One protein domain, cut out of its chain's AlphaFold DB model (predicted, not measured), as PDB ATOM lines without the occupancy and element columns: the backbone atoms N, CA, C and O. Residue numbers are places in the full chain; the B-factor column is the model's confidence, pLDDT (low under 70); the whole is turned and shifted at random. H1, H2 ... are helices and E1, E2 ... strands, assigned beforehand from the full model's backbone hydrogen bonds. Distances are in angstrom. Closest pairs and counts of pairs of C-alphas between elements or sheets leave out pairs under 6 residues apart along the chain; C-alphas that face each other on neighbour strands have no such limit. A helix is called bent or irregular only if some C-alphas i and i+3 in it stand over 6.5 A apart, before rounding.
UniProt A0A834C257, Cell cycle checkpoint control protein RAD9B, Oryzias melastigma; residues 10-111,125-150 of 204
ATOM      1  N   ILE A  10      -4.196 -32.541   6.424       90.69
ATOM      2  CA  ILE A  10      -5.518 -32.589   5.793       90.69
ATOM      3  C   ILE A  10      -6.592 -32.185   6.784       90.69
ATOM      4  O   ILE A  10      -6.433 -32.346   7.993       90.69
ATOM      5  N   THR A  11      -7.704 -31.692   6.256       93.19
ATOM      6  CA  THR A  11      -8.896 -31.381   7.035       93.19
ATOM      7  C   THR A  11      -9.934 -32.480   6.853       93.19
ATOM      8  O   THR A  11     -10.352 -32.764   5.730       93.19
ATOM      9  N   LEU A  12     -10.386 -33.046   7.966       92.31
ATOM     10  CA  LEU A  12     -11.554 -33.914   8.059       92.31
ATOM     11  C   LEU A  12     -12.752 -33.067   8.478       92.31
ATOM     12  O   LEU A  12     -12.659 -32.296   9.432       92.31
ATOM     13  N   SER A  13     -13.863 -33.190   7.758       92.31
ATOM     14  CA  SER A  13     -15.129 -32.536   8.096       92.31
ATOM     15  C   SER A  13     -16.258 -33.555   8.138       92.31
ATOM     16  O   SER A  13     -16.359 -34.410   7.262       92.31
ATOM     17  N   THR A  14     -17.134 -33.439   9.126       90.62
ATOM     18  CA  THR A  14     -18.311 -34.293   9.253       90.62
ATOM     19  C   THR A  14     -19.544 -33.487   9.570       90.62
ATOM     20  O   THR A  14     -19.507 -32.571  10.383       90.62
ATOM     21  N   THR A  15     -20.643 -33.887   8.955       89.69
ATOM     22  CA  THR A  15     -22.005 -33.526   9.329       89.69
ATOM     23  C   THR A  15     -22.811 -34.822   9.434       89.69
ATOM     24  O   THR A  15     -22.381 -35.845   8.884       89.69
ATOM     25  N   PRO A  16     -24.011 -34.812  10.035       87.88
ATOM     26  CA  PRO A  16     -24.897 -35.979  10.031       87.88
ATOM     27  C   PRO A  16     -25.253 -36.505   8.628       87.88
ATOM     28  O   PRO A  16     -25.826 -37.580   8.503       87.88
ATOM     29  N   LEU A  17     -24.949 -35.742   7.571       88.69
ATOM     30  CA  LEU A  17     -25.287 -36.051   6.181       88.69
ATOM     31  C   LEU A  17     -24.065 -36.337   5.300       88.69
ATOM     32  O   LEU A  17     -24.233 -36.758   4.156       88.69
ATOM     33  N   ARG A  18     -22.843 -36.052   5.768       86.56
ATOM     34  CA  ARG A  18     -21.645 -36.125   4.926       86.56
ATOM     35  C   ARG A  18     -20.369 -36.237   5.743       86.56
ATOM     36  O   ARG A  18     -20.152 -35.475   6.678       86.56
ATOM     37  N   PHE A  19     -19.471 -37.091   5.282       86.19
ATOM     38  CA  PHE A  19     -18.064 -37.106   5.664       86.19
ATOM     39  C   PHE A  19     -17.217 -36.533   4.525       86.19
ATOM     40  O   PHE A  19     -17.495 -36.827   3.362       86.19
ATOM     41  N   SER A  20     -16.179 -35.749   4.820       86.94
ATOM     42  CA  SER A  20     -15.204 -35.327   3.815       86.94
ATOM     43  C   SER A  20     -13.774 -35.221   4.339       86.94
ATOM     44  O   SER A  20     -13.526 -34.904   5.503       86.94
ATOM     45  N   LEU A  21     -12.819 -35.472   3.441       87.88
ATOM     46  CA  LEU A  21     -11.388 -35.251   3.634       87.88
ATOM     47  C   LEU A  21     -10.888 -34.335   2.527       87.88
ATOM     48  O   LEU A  21     -11.090 -34.626   1.349       87.88
ATOM     49  N   ARG A  22     -10.194 -33.260   2.890       87.88
ATOM     50  CA  ARG A  22      -9.641 -32.298   1.932       87.88
ATOM     51  C   ARG A  22      -8.223 -31.883   2.287       87.88
ATOM     52  O   ARG A  22      -7.826 -31.973   3.447       87.88
ATOM     53  N   ASN A  23      -7.464 -31.402   1.308       86.94
ATOM     54  CA  ASN A  23      -6.146 -30.841   1.581       86.94
ATOM     55  C   ASN A  23      -6.278 -29.586   2.454       86.94
ATOM     56  O   ASN A  23      -7.224 -28.811   2.305       86.94
ATOM     57  N   TYR A  24      -5.342 -29.411   3.386       82.50
ATOM     58  CA  TYR A  24      -5.242 -28.165   4.133       82.50
ATOM     59  C   TYR A  24      -4.614 -27.090   3.237       82.50
ATOM     60  O   TYR A  24      -3.608 -27.348   2.574       82.50
ATOM     61  N   GLU A  25      -5.231 -25.909   3.201       75.81
ATOM     62  CA  GLU A  25      -4.712 -24.715   2.535       75.81
ATOM     63  C   GLU A  25      -4.390 -23.695   3.628       75.81
ATOM     64  O   GLU A  25      -5.296 -23.197   4.298       75.81
ATOM     65  N   ASP A  26      -3.099 -23.432   3.838       68.25
ATOM     66  CA  ASP A  26      -2.665 -22.398   4.769       68.25
ATOM     67  C   ASP A  26      -2.858 -21.025   4.113       68.25
ATOM     68  O   ASP A  26      -2.293 -20.730   3.058       68.25
ATOM     69  N   SER A  27      -3.686 -20.177   4.723       56.53
ATOM     70  CA  SER A  27      -4.028 -18.850   4.198       56.53
ATOM     71  C   SER A  27      -2.900 -17.812   4.323       56.53
ATOM     72  O   SER A  27      -3.118 -16.631   4.045       56.53
ATOM     73  N   SER A  28      -1.688 -18.210   4.723       56.59
ATOM     74  CA  SER A  28      -0.524 -17.325   4.785       56.59
ATOM     75  C   SER A  28       0.114 -17.120   3.401       56.59
ATOM     76  O   SER A  28       0.989 -17.873   2.982       56.59
ATOM     77  N   GLU A  29      -0.347 -16.099   2.679       51.38
ATOM     78  CA  GLU A  29       0.387 -15.291   1.679       51.38
ATOM     79  C   GLU A  29       1.373 -15.986   0.706       51.38
ATOM     80  O   GLU A  29       2.341 -15.375   0.253       51.38
ATOM     81  N   SER A  30       1.134 -17.233   0.301       52.62
ATOM     82  CA  SER A  30       1.879 -17.864  -0.787       52.62
ATOM     83  C   SER A  30       0.939 -18.097  -1.969       52.62
ATOM     84  O   SER A  30       0.015 -18.897  -1.930       52.62
ATOM     85  N   GLN A  31       1.157 -17.351  -3.056       47.97
ATOM     86  CA  GLN A  31       0.349 -17.392  -4.286       47.97
ATOM     87  C   GLN A  31       0.457 -18.719  -5.067       47.97
ATOM     88  O   GLN A  31       0.007 -18.815  -6.212       47.97
ATOM     89  N   VAL A  32       1.051 -19.757  -4.478       56.94
ATOM     90  CA  VAL A  32       1.065 -21.105  -5.041       56.94
ATOM     91  C   VAL A  32      -0.286 -21.738  -4.744       56.94
ATOM     92  O   VAL A  32      -0.497 -22.348  -3.704       56.94
ATOM     93  N   LYS A  33      -1.217 -21.574  -5.686       62.25
ATOM     94  CA  LYS A  33      -2.494 -22.286  -5.692       62.25
ATOM     95  C   LYS A  33      -2.212 -23.790  -5.693       62.25
ATOM     96  O   LYS A  33      -1.898 -24.368  -6.735       62.25
ATOM     97  N   MET A  34      -2.274 -24.404  -4.518       67.06
ATOM     98  CA  MET A  34      -2.091 -25.839  -4.355       67.06
ATOM     99  C   MET A  34      -3.255 -26.566  -5.037       67.06
ATOM    100  O   MET A  34      -4.371 -26.049  -5.123       67.06
ATOM    101  N   MET A  35      -3.007 -27.764  -5.568       72.75
ATOM    102  CA  MET A  35      -4.073 -28.568  -6.162       72.75
ATOM    103  C   MET A  35      -5.106 -28.918  -5.086       72.75
ATOM    104  O   MET A  35      -4.808 -29.673  -4.166       72.75
ATOM    105  N   TYR A  36      -6.320 -28.386  -5.227       77.31
ATOM    106  CA  TYR A  36      -7.433 -28.723  -4.349       77.31
ATOM    107  C   TYR A  36      -7.843 -30.182  -4.558       77.31
ATOM    108  O   TYR A  36      -8.132 -30.599  -5.681       77.31
ATOM    109  N   THR A  37      -7.851 -30.950  -3.473       79.00
ATOM    110  CA  THR A  37      -8.278 -32.349  -3.450       79.00
ATOM    111  C   THR A  37      -9.300 -32.512  -2.344       79.00
ATOM    112  O   THR A  37      -8.993 -32.225  -1.191       79.00
ATOM    113  N   GLU A  38     -10.478 -33.024  -2.688       82.19
ATOM    114  CA  GLU A  38     -11.529 -33.358  -1.736       82.19
ATOM    115  C   GLU A  38     -12.128 -34.726  -2.072       82.19
ATOM    116  O   GLU A  38     -12.438 -35.026  -3.223       82.19
ATOM    117  N   MET A  39     -12.302 -35.540  -1.038       80.75
ATOM    118  CA  MET A  39     -13.114 -36.750  -1.032       80.75
ATOM    119  C   MET A  39     -14.332 -36.492  -0.155       80.75
ATOM    120  O   MET A  39     -14.200 -35.912   0.919       80.75
ATOM    121  N   SER A  40     -15.501 -36.973  -0.573       82.50
ATOM    122  CA  SER A  40     -16.716 -36.953   0.242       82.50
ATOM    123  C   SER A  40     -17.428 -38.296   0.177       82.50
ATOM    124  O   SER A  40     -17.495 -38.892  -0.893       82.50
ATOM    125  N   LEU A  41     -17.974 -38.736   1.308       80.50
ATOM    126  CA  LEU A  41     -18.701 -39.995   1.460       80.50
ATOM    127  C   LEU A  41     -20.039 -39.746   2.159       80.50
ATOM    128  O   LEU A  41     -20.152 -38.859   3.015       80.50
ATOM    129  N   HIS A  42     -21.051 -40.533   1.800       82.88
ATOM    130  CA  HIS A  42     -22.334 -40.535   2.502       82.88
ATOM    131  C   HIS A  42     -22.235 -41.381   3.790       82.88
ATOM    132  O   HIS A  42     -21.531 -42.390   3.779       82.88
ATOM    133  N   PRO A  43     -22.947 -41.040   4.883       81.88
ATOM    134  CA  PRO A  43     -22.979 -41.839   6.116       81.88
ATOM    135  C   PRO A  43     -23.287 -43.331   5.915       81.88
ATOM    136  O   PRO A  43     -22.737 -44.170   6.618       81.88
ATOM    137  N   ASP A  44     -24.096 -43.675   4.909       80.06
ATOM    138  CA  ASP A  44     -24.433 -45.072   4.573       80.06
ATOM    139  C   ASP A  44     -23.238 -45.894   4.047       80.06
ATOM    140  O   ASP A  44     -23.345 -47.106   3.871       80.06
ATOM    141  N   GLU A  45     -22.107 -45.251   3.746       75.69
ATOM    142  CA  GLU A  45     -20.875 -45.931   3.331       75.69
ATOM    143  C   GLU A  45     -20.047 -46.446   4.517       75.69
ATOM    144  O   GLU A  45     -19.058 -47.153   4.313       75.69
ATOM    145  N   PHE A  46     -20.448 -46.113   5.745       77.94
ATOM    146  CA  PHE A  46     -19.763 -46.479   6.977       77.94
ATOM    147  C   PHE A  46     -20.498 -47.621   7.679       77.94
ATOM    148  O   PHE A  46     -21.725 -47.688   7.671       77.94
ATOM    149  N   GLU A  47     -19.749 -48.507   8.337       77.94
ATOM    150  CA  GLU A  47     -20.354 -49.547   9.180       77.94
ATOM    151  C   GLU A  47     -20.995 -48.926  10.420       77.94
ATOM    152  O   GLU A  47     -22.077 -49.329  10.844       77.94
ATOM    153  N   HIS A  48     -20.328 -47.912  10.971       77.19
ATOM    154  CA  HIS A  48     -20.821 -47.109  12.076       77.19
ATOM    155  C   HIS A  48     -20.529 -45.643  11.782       77.19
ATOM    156  O   HIS A  48     -19.383 -45.285  11.508       77.19
ATOM    157  N   PHE A  49     -21.558 -44.800  11.863       80.75
ATOM    158  CA  PHE A  49     -21.437 -43.356  11.702       80.75
ATOM    159  C   PHE A  49     -22.213 -42.636  12.800       80.75
ATOM    160  O   PHE A  49     -23.437 -42.527  12.737       80.75
ATOM    161  N   GLN A  50     -21.501 -42.157  13.820       85.12
ATOM    162  CA  GLN A  50     -22.069 -41.388  14.921       85.12
ATOM    163  C   GLN A  50     -21.460 -39.987  14.936       85.12
ATOM    164  O   GLN A  50     -20.346 -39.772  15.414       85.12
ATOM    165  N   VAL A  51     -22.215 -39.039  14.386       83.62
ATOM    166  CA  VAL A  51     -21.878 -37.616  14.339       83.62
ATOM    167  C   VAL A  51     -23.121 -36.845  14.751       83.62
ATOM    168  O   VAL A  51     -24.097 -36.792  14.004       83.62
ATOM    169  N   ASP A  52     -23.087 -36.270  15.950       78.50
ATOM    170  CA  ASP A  52     -24.215 -35.513  16.508       78.50
ATOM    171  C   ASP A  52     -24.140 -34.018  16.166       78.50
ATOM    172  O   ASP A  52     -25.153 -33.317  16.162       78.50
ATOM    173  N   VAL A  53     -22.933 -33.524  15.881       85.69
ATOM    174  CA  VAL A  53     -22.638 -32.112  15.628       85.69
ATOM    175  C   VAL A  53     -21.698 -31.999  14.436       85.69
ATOM    176  O   VAL A  53     -20.853 -32.866  14.210       85.69
ATOM    177  N   ASP A  54     -21.850 -30.920  13.672       90.38
ATOM    178  CA  ASP A  54     -20.925 -30.592  12.597       90.38
ATOM    179  C   ASP A  54     -19.531 -30.317  13.173       90.38
ATOM    180  O   ASP A  54     -19.341 -29.394  13.970       90.38
ATOM    181  N   SER A  55     -18.551 -31.101  12.734       90.44
ATOM    182  CA  SER A  55     -17.188 -31.062  13.258       90.44
ATOM    183  C   SER A  55     -16.179 -30.951  12.130       90.44
ATOM    184  O   SER A  55     -16.371 -31.463  11.025       90.44
ATOM    185  N   LYS A  56     -15.077 -30.256  12.408       92.81
ATOM    186  CA  LYS A  56     -13.992 -30.036  11.457       92.81
ATOM    187  C   LYS A  56     -12.670 -29.996  12.205       92.81
ATOM    188  O   LYS A  56     -12.495 -29.169  13.094       92.81
ATOM    189  N   ILE A  57     -11.741 -30.857  11.814       93.62
ATOM    190  CA  ILE A  57     -10.405 -30.939  12.404       93.62
ATOM    191  C   ILE A  57      -9.349 -30.997  11.305       93.62
ATOM    192  O   ILE A  57      -9.582 -31.577  10.246       93.62
ATOM    193  N   THR A  58      -8.178 -30.422  11.561       94.75
ATOM    194  CA  THR A  58      -7.005 -30.543  10.685       94.75
ATOM    195  C   THR A  58      -5.903 -31.258  11.447       94.75
ATOM    196  O   THR A  58      -5.625 -30.877  12.579       94.75
ATOM    197  N   PHE A  59      -5.299 -32.285  10.851       94.44
ATOM    198  CA  PHE A  59      -4.244 -33.088  11.475       94.44
ATOM    199  C   PHE A  59      -3.185 -33.522  10.458       94.44
ATOM    200  O   PHE A  59      -3.344 -33.384   9.241       94.44
ATOM    201  N   CYS A  60      -2.107 -34.100  10.983       93.25
ATOM    202  CA  CYS A  60      -0.936 -34.502  10.225       93.25
ATOM    203  C   CYS A  60      -1.172 -35.772   9.377       93.25
ATOM    204  O   CYS A  60      -1.160 -36.898   9.875       93.25
ATOM    205  N   LEU A  61      -1.339 -35.616   8.062       89.31
ATOM    206  CA  LEU A  61      -1.446 -36.726   7.119       89.31
ATOM    207  C   LEU A  61      -0.138 -37.509   6.984       89.31
ATOM    208  O   LEU A  61      -0.182 -38.730   6.828       89.31
ATOM    209  N   LYS A  62       1.021 -36.835   7.008       87.12
ATOM    210  CA  LYS A  62       2.320 -37.519   6.851       87.12
ATOM    211  C   LYS A  62       2.527 -38.596   7.920       87.12
ATOM    212  O   LYS A  62       3.000 -39.678   7.592       87.12
ATOM    213  N   GLU A  63       2.083 -38.336   9.147       89.69
ATOM    214  CA  GLU A  63       2.144 -39.288  10.262       89.69
ATOM    215  C   GLU A  63       1.103 -40.406  10.110       89.69
ATOM    216  O   GLU A  63       1.408 -41.577  10.328       89.69
ATOM    217  N   LEU A  64      -0.105 -40.077   9.637       88.81
ATOM    218  CA  LEU A  64      -1.174 -41.060   9.439       88.81
ATOM    219  C   LEU A  64      -0.881 -42.069   8.311       88.81
ATOM    220  O   LEU A  64      -1.361 -43.201   8.340       88.81
ATOM    221  N   ARG A  65      -0.093 -41.691   7.298       85.19
ATOM    222  CA  ARG A  65       0.171 -42.533   6.113       85.19
ATOM    223  C   ARG A  65       0.739 -43.907   6.434       85.19
ATOM    224  O   ARG A  65       0.304 -44.879   5.821       85.19
ATOM    225  N   GLY A  66       1.683 -43.988   7.372       84.44
ATOM    226  CA  GLY A  66       2.277 -45.266   7.770       84.44
ATOM    227  C   GLY A  66       1.234 -46.214   8.363       84.44
ATOM    228  O   GLY A  66       1.181 -47.386   7.999       84.44
ATOM    229  N   PHE A  67       0.343 -45.677   9.198       86.50
ATOM    230  CA  PHE A  67      -0.758 -46.432   9.789       86.50
ATOM    231  C   PHE A  67      -1.755 -46.918   8.735       86.50
ATOM    232  O   PHE A  67      -2.104 -48.095   8.716       86.50
ATOM    233  N   LEU A  68      -2.154 -46.053   7.799       83.38
ATOM    234  CA  LEU A  68      -3.095 -46.442   6.745       83.38
ATOM    235  C   LEU A  68      -2.504 -47.513   5.821       83.38
ATOM    236  O   LEU A  68      -3.198 -48.475   5.497       83.38
ATOM    237  N   SER A  69      -1.216 -47.402   5.473       82.06
ATOM    238  CA  SER A  69      -0.494 -48.435   4.716       82.06
ATOM    239  C   SER A  69      -0.469 -49.779   5.448       82.06
ATOM    240  O   SER A  69      -0.592 -50.823   4.812       82.06
ATOM    241  N   PHE A  70      -0.305 -49.765   6.772       82.56
ATOM    242  CA  PHE A  70      -0.356 -50.975   7.586       82.56
ATOM    243  C   PHE A  70      -1.759 -51.598   7.547       82.56
ATOM    244  O   PHE A  70      -1.906 -52.760   7.177       82.56
ATOM    245  N   THR A  71      -2.804 -50.816   7.822       79.75
ATOM    246  CA  THR A  71      -4.190 -51.319   7.857       79.75
ATOM    247  C   THR A  71      -4.696 -51.819   6.504       79.75
ATOM    248  O   THR A  71      -5.462 -52.780   6.455       79.75
ATOM    249  N   GLU A  72      -4.224 -51.227   5.402       76.06
ATOM    250  CA  GLU A  72      -4.543 -51.664   4.042       76.06
ATOM    251  C   GLU A  72      -4.026 -53.080   3.768       76.06
ATOM    252  O   GLU A  72      -4.764 -53.908   3.242       76.06
ATOM    253  N   SER A  73      -2.793 -53.390   4.185       79.00
ATOM    254  CA  SER A  73      -2.200 -54.721   3.984       79.00
ATOM    255  C   SER A  73      -2.934 -55.842   4.732       79.00
ATOM    256  O   SER A  73      -2.822 -57.011   4.361       79.00
ATOM    257  N   HIS A  74      -3.721 -55.479   5.749       76.50
ATOM    258  CA  HIS A  74      -4.510 -56.399   6.561       76.50
ATOM    259  C   HIS A  74      -6.016 -56.360   6.247       76.50
ATOM    260  O   HIS A  74      -6.761 -57.158   6.810       76.50
ATOM    261  N   CYS A  75      -6.472 -55.488   5.336       79.25
ATOM    262  CA  CYS A  75      -7.888 -55.313   4.982       79.25
ATOM    263  C   CYS A  75      -8.806 -55.093   6.202       79.25
ATOM    264  O   CYS A  75      -9.923 -55.611   6.242       79.25
ATOM    265  N   LEU A  76      -8.329 -54.353   7.208       74.88
ATOM    266  CA  LEU A  76      -9.064 -54.132   8.454       74.88
ATOM    267  C   LEU A  76      -9.798 -52.783   8.464       74.88
ATOM    268  O   LEU A  76      -9.303 -51.803   7.894       74.88
ATOM    269  N   PRO A  77     -10.966 -52.702   9.126       78.19
ATOM    270  CA  PRO A  77     -11.633 -51.434   9.354       78.19
ATOM    271  C   PRO A  77     -10.842 -50.555  10.317       78.19
ATOM    272  O   PRO A  77     -10.266 -51.029  11.293       78.19
ATOM    273  N   VAL A  78     -10.850 -49.256  10.041       82.31
ATOM    274  CA  VAL A  78     -10.252 -48.242  10.899       82.31
ATOM    275  C   VAL A  78     -11.371 -47.471  11.584       82.31
ATOM    276  O   VAL A  78     -12.264 -46.909  10.943       82.31
ATOM    277  N   SER A  79     -11.305 -47.428  12.905       87.12
ATOM    278  CA  SER A  79     -12.147 -46.581  13.739       87.12
ATOM    279  C   SER A  79     -11.475 -45.233  13.946       87.12
ATOM    280  O   SER A  79     -10.273 -45.155  14.205       87.12
ATOM    281  N   VAL A  80     -12.252 -44.160  13.843       88.75
ATOM    282  CA  VAL A  80     -11.796 -42.790  14.070       88.75
ATOM    283  C   VAL A  80     -12.639 -42.168  15.165       88.75
ATOM    284  O   VAL A  80     -13.869 -42.158  15.095       88.75
ATOM    285  N   HIS A  81     -11.956 -41.616  16.159       90.25
ATOM    286  CA  HIS A  81     -12.557 -40.910  17.276       90.25
ATOM    287  C   HIS A  81     -11.965 -39.516  17.367       90.25
ATOM    288  O   HIS A  81     -10.749 -39.341  17.441       90.25
ATOM    289  N   PHE A  82     -12.827 -38.514  17.369       90.50
ATOM    290  CA  PHE A  82     -12.438 -37.118  17.502       90.50
ATOM    291  C   PHE A  82     -13.607 -36.321  18.069       90.50
ATOM    292  O   PHE A  82     -14.724 -36.819  18.242       90.50
ATOM    293  N   ASP A  83     -13.298 -35.082  18.400       88.94
ATOM    294  CA  ASP A  83     -14.228 -34.118  18.956       88.94
ATOM    295  C   ASP A  83     -14.102 -32.828  18.131       88.94
ATOM    296  O   ASP A  83     -14.409 -32.811  16.936       88.94
ATOM    297  N   SER A  84     -13.559 -31.775  18.731       90.75
ATOM    298  CA  SER A  84     -13.385 -30.462  18.131       90.75
ATOM    299  C   SER A  84     -11.918 -30.156  17.809       90.75
ATOM    300  O   SER A  84     -10.991 -30.856  18.229       90.75
ATOM    301  N   ALA A  85     -11.705 -29.091  17.037       93.06
ATOM    302  CA  ALA A  85     -10.382 -28.540  16.764       93.06
ATOM    303  C   ALA A  85      -9.611 -28.269  18.074       93.06
ATOM    304  O   ALA A  85     -10.168 -27.773  19.050       93.06
ATOM    305  N   GLY A  86      -8.327 -28.617  18.115       92.00
ATOM    306  CA  GLY A  86      -7.480 -28.548  19.307       92.00
ATOM    307  C   GLY A  86      -7.552 -29.776  20.224       92.00
ATOM    308  O   GLY A  86      -6.685 -29.937  21.087       92.00
ATOM    309  N   LYS A  87      -8.534 -30.671  20.047       92.88
ATOM    310  CA  LYS A  87      -8.562 -31.993  20.698       92.88
ATOM    311  C   LYS A  87      -7.911 -33.040  19.792       92.88
ATOM    312  O   LYS A  87      -8.066 -32.964  18.575       92.88
ATOM    313  N   PRO A  88      -7.174 -34.020  20.338       94.06
ATOM    314  CA  PRO A  88      -6.523 -35.024  19.509       94.06
ATOM    315  C   PRO A  88      -7.548 -35.896  18.774       94.06
ATOM    316  O   PRO A  88      -8.624 -36.183  19.298       94.06
ATOM    317  N   VAL A  89      -7.178 -36.353  17.582       93.56
ATOM    318  CA  VAL A  89      -7.889 -37.402  16.845       93.56
ATOM    319  C   VAL A  89      -7.197 -38.739  17.076       93.56
ATOM    320  O   VAL A  89      -5.971 -38.818  17.106       93.56
ATOM    321  N   CYS A  90      -7.987 -39.789  17.246       94.25
ATOM    322  CA  CYS A  90      -7.536 -41.152  17.467       94.25
ATOM    323  C   CYS A  90      -7.989 -42.040  16.306       94.25
ATOM    324  O   CYS A  90      -9.176 -42.086  15.993       94.25
ATOM    325  N   PHE A  91      -7.049 -42.748  15.689       90.62
ATOM    326  CA  PHE A  91      -7.277 -43.780  14.684       90.62
ATOM    327  C   PHE A  91      -6.921 -45.123  15.298       90.62
ATOM    328  O   PHE A  91      -5.828 -45.266  15.838       90.62
ATOM    329  N   SER A  92      -7.807 -46.105  15.215       89.31
ATOM    330  CA  SER A  92      -7.581 -47.423  15.801       89.31
ATOM    331  C   SER A  92      -8.017 -48.540  14.866       89.31
ATOM    332  O   SER A  92      -8.897 -48.367  14.024       89.31
ATOM    333  N   VAL A  93      -7.358 -49.681  15.006       87.25
ATOM    334  CA  VAL A  93      -7.699 -50.941  14.360       87.25
ATOM    335  C   VAL A  93      -7.572 -52.044  15.400       87.25
ATOM    336  O   VAL A  93      -6.617 -52.058  16.181       87.25
ATOM    337  N   GLU A  94      -8.525 -52.963  15.400       87.81
ATOM    338  CA  GLU A  94      -8.548 -54.113  16.297       87.81
ATOM    339  C   GLU A  94      -8.795 -55.375  15.469       87.81
ATOM    340  O   GLU A  94      -9.729 -55.438  14.668       87.81
ATOM    341  N   ASP A  95      -7.932 -56.371  15.646       85.62
ATOM    342  CA  ASP A  95      -8.065 -57.716  15.099       85.62
ATOM    343  C   ASP A  95      -7.654 -58.745  16.162       85.62
ATOM    344  O   ASP A  95      -7.037 -58.429  17.179       85.62
ATOM    345  N   LEU A  96      -7.960 -60.017  15.919       85.50
ATOM    346  CA  LEU A  96      -7.619 -61.115  16.824       85.50
ATOM    347  C   LEU A  96      -6.109 -61.241  17.079       85.50
ATOM    348  O   LEU A  96      -5.706 -61.808  18.096       85.50
ATOM    349  N   LEU A  97      -5.279 -60.776  16.141       84.94
ATOM    350  CA  LEU A  97      -3.825 -60.904  16.206       84.94
ATOM    351  C   LEU A  97      -3.127 -59.656  16.755       84.94
ATOM    352  O   LEU A  97      -2.034 -59.783  17.311       84.94
ATOM    353  N   PHE A  98      -3.716 -58.469  16.595       85.75
ATOM    354  CA  PHE A  98      -3.125 -57.212  17.043       85.75
ATOM    355  C   PHE A  98      -4.165 -56.103  17.221       85.75
ATOM    356  O   PHE A  98      -5.208 -56.082  16.577       85.75
ATOM    357  N   GLU A  99      -3.800 -55.122  18.038       91.00
ATOM    358  CA  GLU A  99      -4.480 -53.837  18.161       91.00
ATOM    359  C   GLU A  99      -3.450 -52.741  17.885       91.00
ATOM    360  O   GLU A  99      -2.309 -52.815  18.359       91.00
ATOM    361  N   ALA A 100      -3.823 -51.731  17.105       87.75
ATOM    362  CA  ALA A 100      -2.964 -50.585  16.854       87.75
ATOM    363  C   ALA A 100      -3.763 -49.289  16.913       87.75
ATOM    364  O   ALA A 100      -4.849 -49.187  16.349       87.75
ATOM    365  N   THR A 101      -3.182 -48.288  17.570       91.69
ATOM    366  CA  THR A 101      -3.792 -46.974  17.759       91.69
ATOM    367  C   THR A 101      -2.782 -45.874  17.456       91.69
ATOM    368  O   THR A 101      -1.640 -45.920  17.916       91.69
ATOM    369  N   VAL A 102      -3.212 -44.865  16.704       92.56
ATOM    370  CA  VAL A 102      -2.464 -43.644  16.399       92.56
ATOM    371  C   VAL A 102      -3.264 -42.443  16.875       92.56
ATOM    372  O   VAL A 102      -4.416 -42.260  16.493       92.56
ATOM    373  N   VAL A 103      -2.636 -41.603  17.695       95.88
ATOM    374  CA  VAL A 103      -3.236 -40.375  18.219       95.88
ATOM    375  C   VAL A 103      -2.478 -39.186  17.652       95.88
ATOM    376  O   VAL A 103      -1.273 -39.072  17.865       95.88
ATOM    377  N   LEU A 104      -3.179 -38.303  16.943       95.50
ATOM    378  CA  LEU A 104      -2.604 -37.124  16.302       95.50
ATOM    379  C   LEU A 104      -3.187 -35.853  16.909       95.50
ATOM    380  O   LEU A 104      -4.386 -35.766  17.185       95.50
ATOM    381  N   ALA A 105      -2.335 -34.849  17.095       95.88
ATOM    382  CA  ALA A 105      -2.789 -33.513  17.453       95.88
ATOM    383  C   ALA A 105      -3.602 -32.903  16.301       95.88
ATOM    384  O   ALA A 105      -3.346 -33.183  15.127       95.88
ATOM    385  N   THR A 106      -4.568 -32.055  16.650       95.62
ATOM    386  CA  THR A 106      -5.324 -31.270  15.673       95.62
ATOM    387  C   THR A 106      -5.025 -29.786  15.846       95.62
ATOM    388  O   THR A 106      -4.727 -29.328  16.954       95.62
ATOM    389  N   LEU A 107      -5.096 -29.026  14.753       94.06
ATOM    390  CA  LEU A 107      -5.001 -27.568  14.812       94.06
ATOM    391  C   LEU A 107      -6.150 -26.994  15.647       94.06
ATOM    392  O   LEU A 107      -7.261 -27.527  15.634       94.06
ATOM    393  N   THR A 108      -5.874 -25.904  16.361       92.19
ATOM    394  CA  THR A 108      -6.882 -25.136  17.105       92.19
ATOM    395  C   THR A 108      -7.601 -24.170  16.169       92.19
ATOM    396  O   THR A 108      -7.008 -23.674  15.210       92.19
ATOM    397  N   ASP A 109      -8.879 -23.900  16.432       80.81
ATOM    398  CA  ASP A 109      -9.601 -22.853  15.710       80.81
ATOM    399  C   ASP A 109      -9.260 -21.492  16.348       80.81
ATOM    400  O   ASP A 109      -9.522 -21.315  17.543       80.81
ATOM    401  N   PRO A 110      -8.669 -20.528  15.620       65.88
ATOM    402  CA  PRO A 110      -8.297 -19.231  16.190       65.88
ATOM    403  C   PRO A 110      -9.497 -18.428  16.718       65.88
ATOM    404  O   PRO A 110      -9.311 -17.551  17.559       65.88
ATOM    405  N   GLU A 111     -10.720 -18.741  16.280       57.72
ATOM    406  CA  GLU A 111     -11.951 -18.071  16.718       57.72
ATOM    407  C   GLU A 111     -12.578 -18.737  17.965       57.72
ATOM    408  O   GLU A 111     -13.543 -18.227  18.542       57.72
ATOM    409  N   ALA A 125     -11.501 -41.804  29.669       37.31
ATOM    410  CA  ALA A 125     -12.112 -41.049  28.583       37.31
ATOM    411  C   ALA A 125     -13.465 -41.658  28.181       37.31
ATOM    412  O   ALA A 125     -13.600 -42.274  27.132       37.31
ATOM    413  N   THR A 126     -14.498 -41.480  28.999       38.34
ATOM    414  CA  THR A 126     -15.885 -41.577  28.543       38.34
ATOM    415  C   THR A 126     -16.227 -40.243  27.903       38.34
ATOM    416  O   THR A 126     -16.868 -39.387  28.510       38.34
ATOM    417  N   CYS A 127     -15.682 -40.009  26.717       38.97
ATOM    418  CA  CYS A 127     -15.973 -38.807  25.962       38.97
ATOM    419  C   CYS A 127     -17.188 -39.091  25.082       38.97
ATOM    420  O   CYS A 127     -17.373 -40.202  24.582       38.97
ATOM    421  N   SER A 128     -18.005 -38.063  24.892       41.34
ATOM    422  CA  SER A 128     -19.026 -38.012  23.850       41.34
ATOM    423  C   SER A 128     -18.319 -37.880  22.494       41.34
ATOM    424  O   SER A 128     -18.382 -36.840  21.852       41.34
ATOM    425  N   PHE A 129     -17.511 -38.878  22.136       50.62
ATOM    426  CA  PHE A 129     -16.698 -38.869  20.929       50.62
ATOM    427  C   PHE A 129     -17.610 -39.041  19.722       50.62
ATOM    428  O   PHE A 129     -18.430 -39.959  19.702       50.62
ATOM    429  N   SER A 130     -17.412 -38.216  18.693       57.97
ATOM    430  CA  SER A 130     -17.857 -38.615  17.362       57.97
ATOM    431  C   SER A 130     -17.053 -39.858  16.996       57.97
ATOM    432  O   SER A 130     -15.820 -39.837  17.022       57.97
ATOM    433  N   CYS A 131     -17.759 -40.958  16.767       59.12
ATOM    434  CA  CYS A 131     -17.188 -42.267  16.499       59.12
ATOM    435  C   CYS A 131     -17.683 -42.712  15.133       59.12
ATOM    436  O   CYS A 131     -18.890 -42.801  14.892       59.12
ATOM    437  N   PHE A 132     -16.759 -43.025  14.241       69.31
ATOM    438  CA  PHE A 132     -17.113 -43.776  13.053       69.31
ATOM    439  C   PHE A 132     -16.083 -44.838  12.756       69.31
ATOM    440  O   PHE A 132     -14.878 -44.638  12.897       69.31
ATOM    441  N   THR A 133     -16.600 -45.969  12.307       47.56
ATOM    442  CA  THR A 133     -15.817 -47.110  11.871       47.56
ATOM    443  C   THR A 133     -16.019 -47.216  10.378       47.56
ATOM    444  O   THR A 133     -17.129 -47.465   9.896       47.56
ATOM    445  N   PHE A 134     -14.949 -46.969   9.635       60.34
ATOM    446  CA  PHE A 134     -14.956 -47.161   8.201       60.34
ATOM    447  C   PHE A 134     -14.143 -48.412   7.891       60.34
ATOM    448  O   PHE A 134     -13.028 -48.591   8.379       60.34
ATOM    449  N   TRP A 135     -14.676 -49.283   7.042       48.16
ATOM    450  CA  TRP A 135     -13.815 -50.255   6.388       48.16
ATOM    451  C   TRP A 135     -12.917 -49.437   5.460       48.16
ATOM    452  O   TRP A 135     -13.441 -48.714   4.605       48.16
ATOM    453  N   LEU A 136     -11.587 -49.504   5.604       45.50
ATOM    454  CA  LEU A 136     -10.651 -48.970   4.607       45.50
ATOM    455  C   LEU A 136     -10.755 -49.878   3.368       45.50
ATOM    456  O   LEU A 136      -9.839 -50.601   3.000       45.50
ATOM    457  N   ASN A 137     -11.946 -49.927   2.769       38.34
ATOM    458  CA  ASN A 137     -12.275 -50.799   1.668       38.34
ATOM    459  C   ASN A 137     -11.630 -50.254   0.427       38.34
ATOM    460  O   ASN A 137     -11.465 -49.039   0.258       38.34
ATOM    461  N   THR A 138     -11.375 -51.168  -0.497       38.97
ATOM    462  CA  THR A 138     -10.898 -50.860  -1.835       38.97
ATOM    463  C   THR A 138     -11.738 -49.749  -2.460       38.97
ATOM    464  O   THR A 138     -11.226 -49.041  -3.293       38.97
ATOM    465  N   ARG A 139     -12.990 -49.507  -2.045       39.72
ATOM    466  CA  ARG A 139     -13.831 -48.377  -2.476       39.72
ATOM    467  C   ARG A 139     -13.299 -46.978  -2.124       39.72
ATOM    468  O   ARG A 139     -13.291 -46.128  -3.010       39.72
ATOM    469  N   MET A 140     -12.833 -46.744  -0.894       48.09
ATOM    470  CA  MET A 140     -12.244 -45.456  -0.496       48.09
ATOM    471  C   MET A 140     -10.890 -45.279  -1.196       48.09
ATOM    472  O   MET A 140     -10.611 -44.224  -1.751       48.09
ATOM    473  N   TRP A 141     -10.108 -46.357  -1.320       45.09
ATOM    474  CA  TRP A 141      -8.886 -46.389  -2.132       45.09
ATOM    475  C   TRP A 141      -9.118 -46.247  -3.644       45.09
ATOM    476  O   TRP A 141      -8.337 -45.579  -4.306       45.09
ATOM    477  N   ASN A 142     -10.198 -46.802  -4.195       41.53
ATOM    478  CA  ASN A 142     -10.561 -46.733  -5.611       41.53
ATOM    479  C   ASN A 142     -11.054 -45.330  -5.955       41.53
ATOM    480  O   ASN A 142     -10.644 -44.800  -6.974       41.53
ATOM    481  N   GLN A 143     -11.825 -44.674  -5.079       41.19
ATOM    482  CA  GLN A 143     -12.115 -43.242  -5.224       41.19
ATOM    483  C   GLN A 143     -10.864 -42.368  -5.019       41.19
ATOM    484  O   GLN A 143     -10.754 -41.325  -5.652       41.19
ATOM    485  N   LEU A 144      -9.875 -42.813  -4.227       44.56
ATOM    486  CA  LEU A 144      -8.532 -42.204  -4.190       44.56
ATOM    487  C   LEU A 144      -7.665 -42.559  -5.422       44.56
ATOM    488  O   LEU A 144      -6.626 -41.929  -5.605       44.56
ATOM    489  N   SER A 145      -8.049 -43.551  -6.236       37.81
ATOM    490  CA  SER A 145      -7.265 -44.112  -7.351       37.81
ATOM    491  C   SER A 145      -7.864 -43.840  -8.738       37.81
ATOM    492  O   SER A 145      -7.144 -43.988  -9.722       37.81
ATOM    493  N   ASP A 146      -9.129 -43.424  -8.857       37.62
ATOM    494  CA  ASP A 146      -9.835 -43.215 -10.140       37.62
ATOM    495  C   ASP A 146      -9.241 -42.059 -10.986       37.62
ATOM    496  O   ASP A 146      -9.570 -41.880 -12.154       37.62
ATOM    497  N   GLY A 147      -8.289 -41.301 -10.429       40.59
ATOM    498  CA  GLY A 147      -7.457 -40.345 -11.168       40.59
ATOM    499  C   GLY A 147      -6.301 -40.969 -11.966       40.59
ATOM    500  O   GLY A 147      -5.642 -40.255 -12.721       40.59
ATOM    501  N   MET A 148      -6.031 -42.274 -11.832       30.64
ATOM    502  CA  MET A 148      -4.962 -42.959 -12.564       30.64
ATOM    503  C   MET A 148      -5.458 -44.290 -13.142       30.64
ATOM    504  O   MET A 148      -5.630 -45.293 -12.456       30.64
ATOM    505  N   MET A 149      -5.706 -44.277 -14.448       32.91
ATOM    506  CA  MET A 149      -6.089 -45.425 -15.267       32.91
ATOM    507  C   MET A 149      -5.198 -46.670 -15.055       32.91
ATOM    508  O   MET A 149      -3.977 -46.601 -15.144       32.91
ATOM    509  N   ASN A 150      -5.861 -47.833 -15.000       35.91
ATOM    510  CA  ASN A 150      -5.468 -49.055 -15.716       35.91
ATOM    511  C   ASN A 150      -4.261 -49.860 -15.186       35.91
ATOM    512  O   ASN A 150      -3.245 -49.967 -15.861       35.91
TER     513      ASN A 150
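This is residues 10 to 111 and 125 to 150 of the 204 residues of the protein "Cell cycle checkpoint control protein RAD9B" of Oryzias melastigma (UniProt A0A834C257). Two antiparallel sheets make a corner: the five-stranded sheet of E4, E9, E6, E7 and E8 has the helix H1 along one of its faces, and on that same side the four-stranded sheet of E3, E2, E1 and E5 stands like a wall across one end of its strands. The short helix H2 lies beyond the end of E9 and only grazes the four-stranded sheet; residues 27 to 32, between E2 and E3, and the tail of residues 145 to 150 stick out. The printed part has 128 residues, with two named helices and nine named strands in the order E1, E2, E3, E4, E5, H1, E6, E7, E8, E9, H2, and its class is mixed, helices and strands. It is compact, with a radius of gyration of the C-alphas of 15.1 A and spans of 49 by 46 by 28 A.

Find C-alpha 10 at (-5.518, -32.589, 5.793); from there E1, residues 10 to 15, runs 16.9 A. E2, residues 18 to 23, returns over 16.7 A, and after a long link you reach E3, residues 38 to 41. E4 is residues 48 to 50, and E5, residues 55 to 60, measures 16.9 A. Look next at C-alpha 61, at (-1.446, -36.726, 7.119), where H1, residues 61 to 74, begins its 19.9 A; it is neither bent nor irregular, but only just: C-alphas 63 and 66 are 6.5 A apart. E6, residues 77 to 82, is 16.5 A long, E7, residues 89 to 94, 16.7 A, and E8, residues 99 to 104, 16.9 A. Past the cut come E9, residues 130 to 135, 16.5 A long, and H2, residues 138 to 143, which ends at C-alpha 143, at (-12.115, -43.242, -5.224).

Begin with the sheet of order E4, E9, E6, E7, E8, which is twisted and has E4 and E8 as edge strands. Its E6, E7 and E8 form a meander, each strand the antiparallel neighbour of the one before; look for N 79 and O 92 at 2.8 A, and N 91 and O 102 at 2.8 A. E9 is the antiparallel neighbour of E6, with N 80 and O 132 within hydrogen-bond range at 2.8 A, and of E4, with N 50 and O 131 within hydrogen-bond range at 2.9 A. H1 on one face of this sheet makes two layers, a helix over a sheet, at a height over the sheet of 8.9 A. It lies over E7 and, only just, with 3 of its C-alphas, over E6; it runs along the strands, at 11 degrees to E7 on the local plane. The closest C-alphas of H1 and E8 are those of Phe 67 and Val 102, 7.4 A. The other sheet has the order E3, E2, E1, E5, and E1, E2 and E3 are a second meander; check N 13 and O 20 at 2.9 A, N 39 and O 21 at 2.8 A, and, between E1 and E5, N 12 and O 57 at 2.8 A. Where the sheets come near, the closest C-alphas of E5 and E8 are those of Phe 59 and Leu 104, 6.5 A. H2 only grazes the four-stranded sheet with residues 140 to 143, and H1 and H2 are apart. In H2 every O i to N i+4 pair is within hydrogen-bond range; in H1, 7 of 10 are.

The C-alphas farthest apart are those of Gln 31 and Leu 96, 49.2 A. Residues 112 to 124 are not printed, and across this cut C-alphas 111 and 125 are 25.9 A apart. Of the links that are printed whole, E2 to E3 is long, with 14 residues. The mean pLDDT of the printed part is 75.5; residues 26 to 34, 110 to 111 and 125 to 150 are under 70, with means of 57 in E9 and 42 in H2.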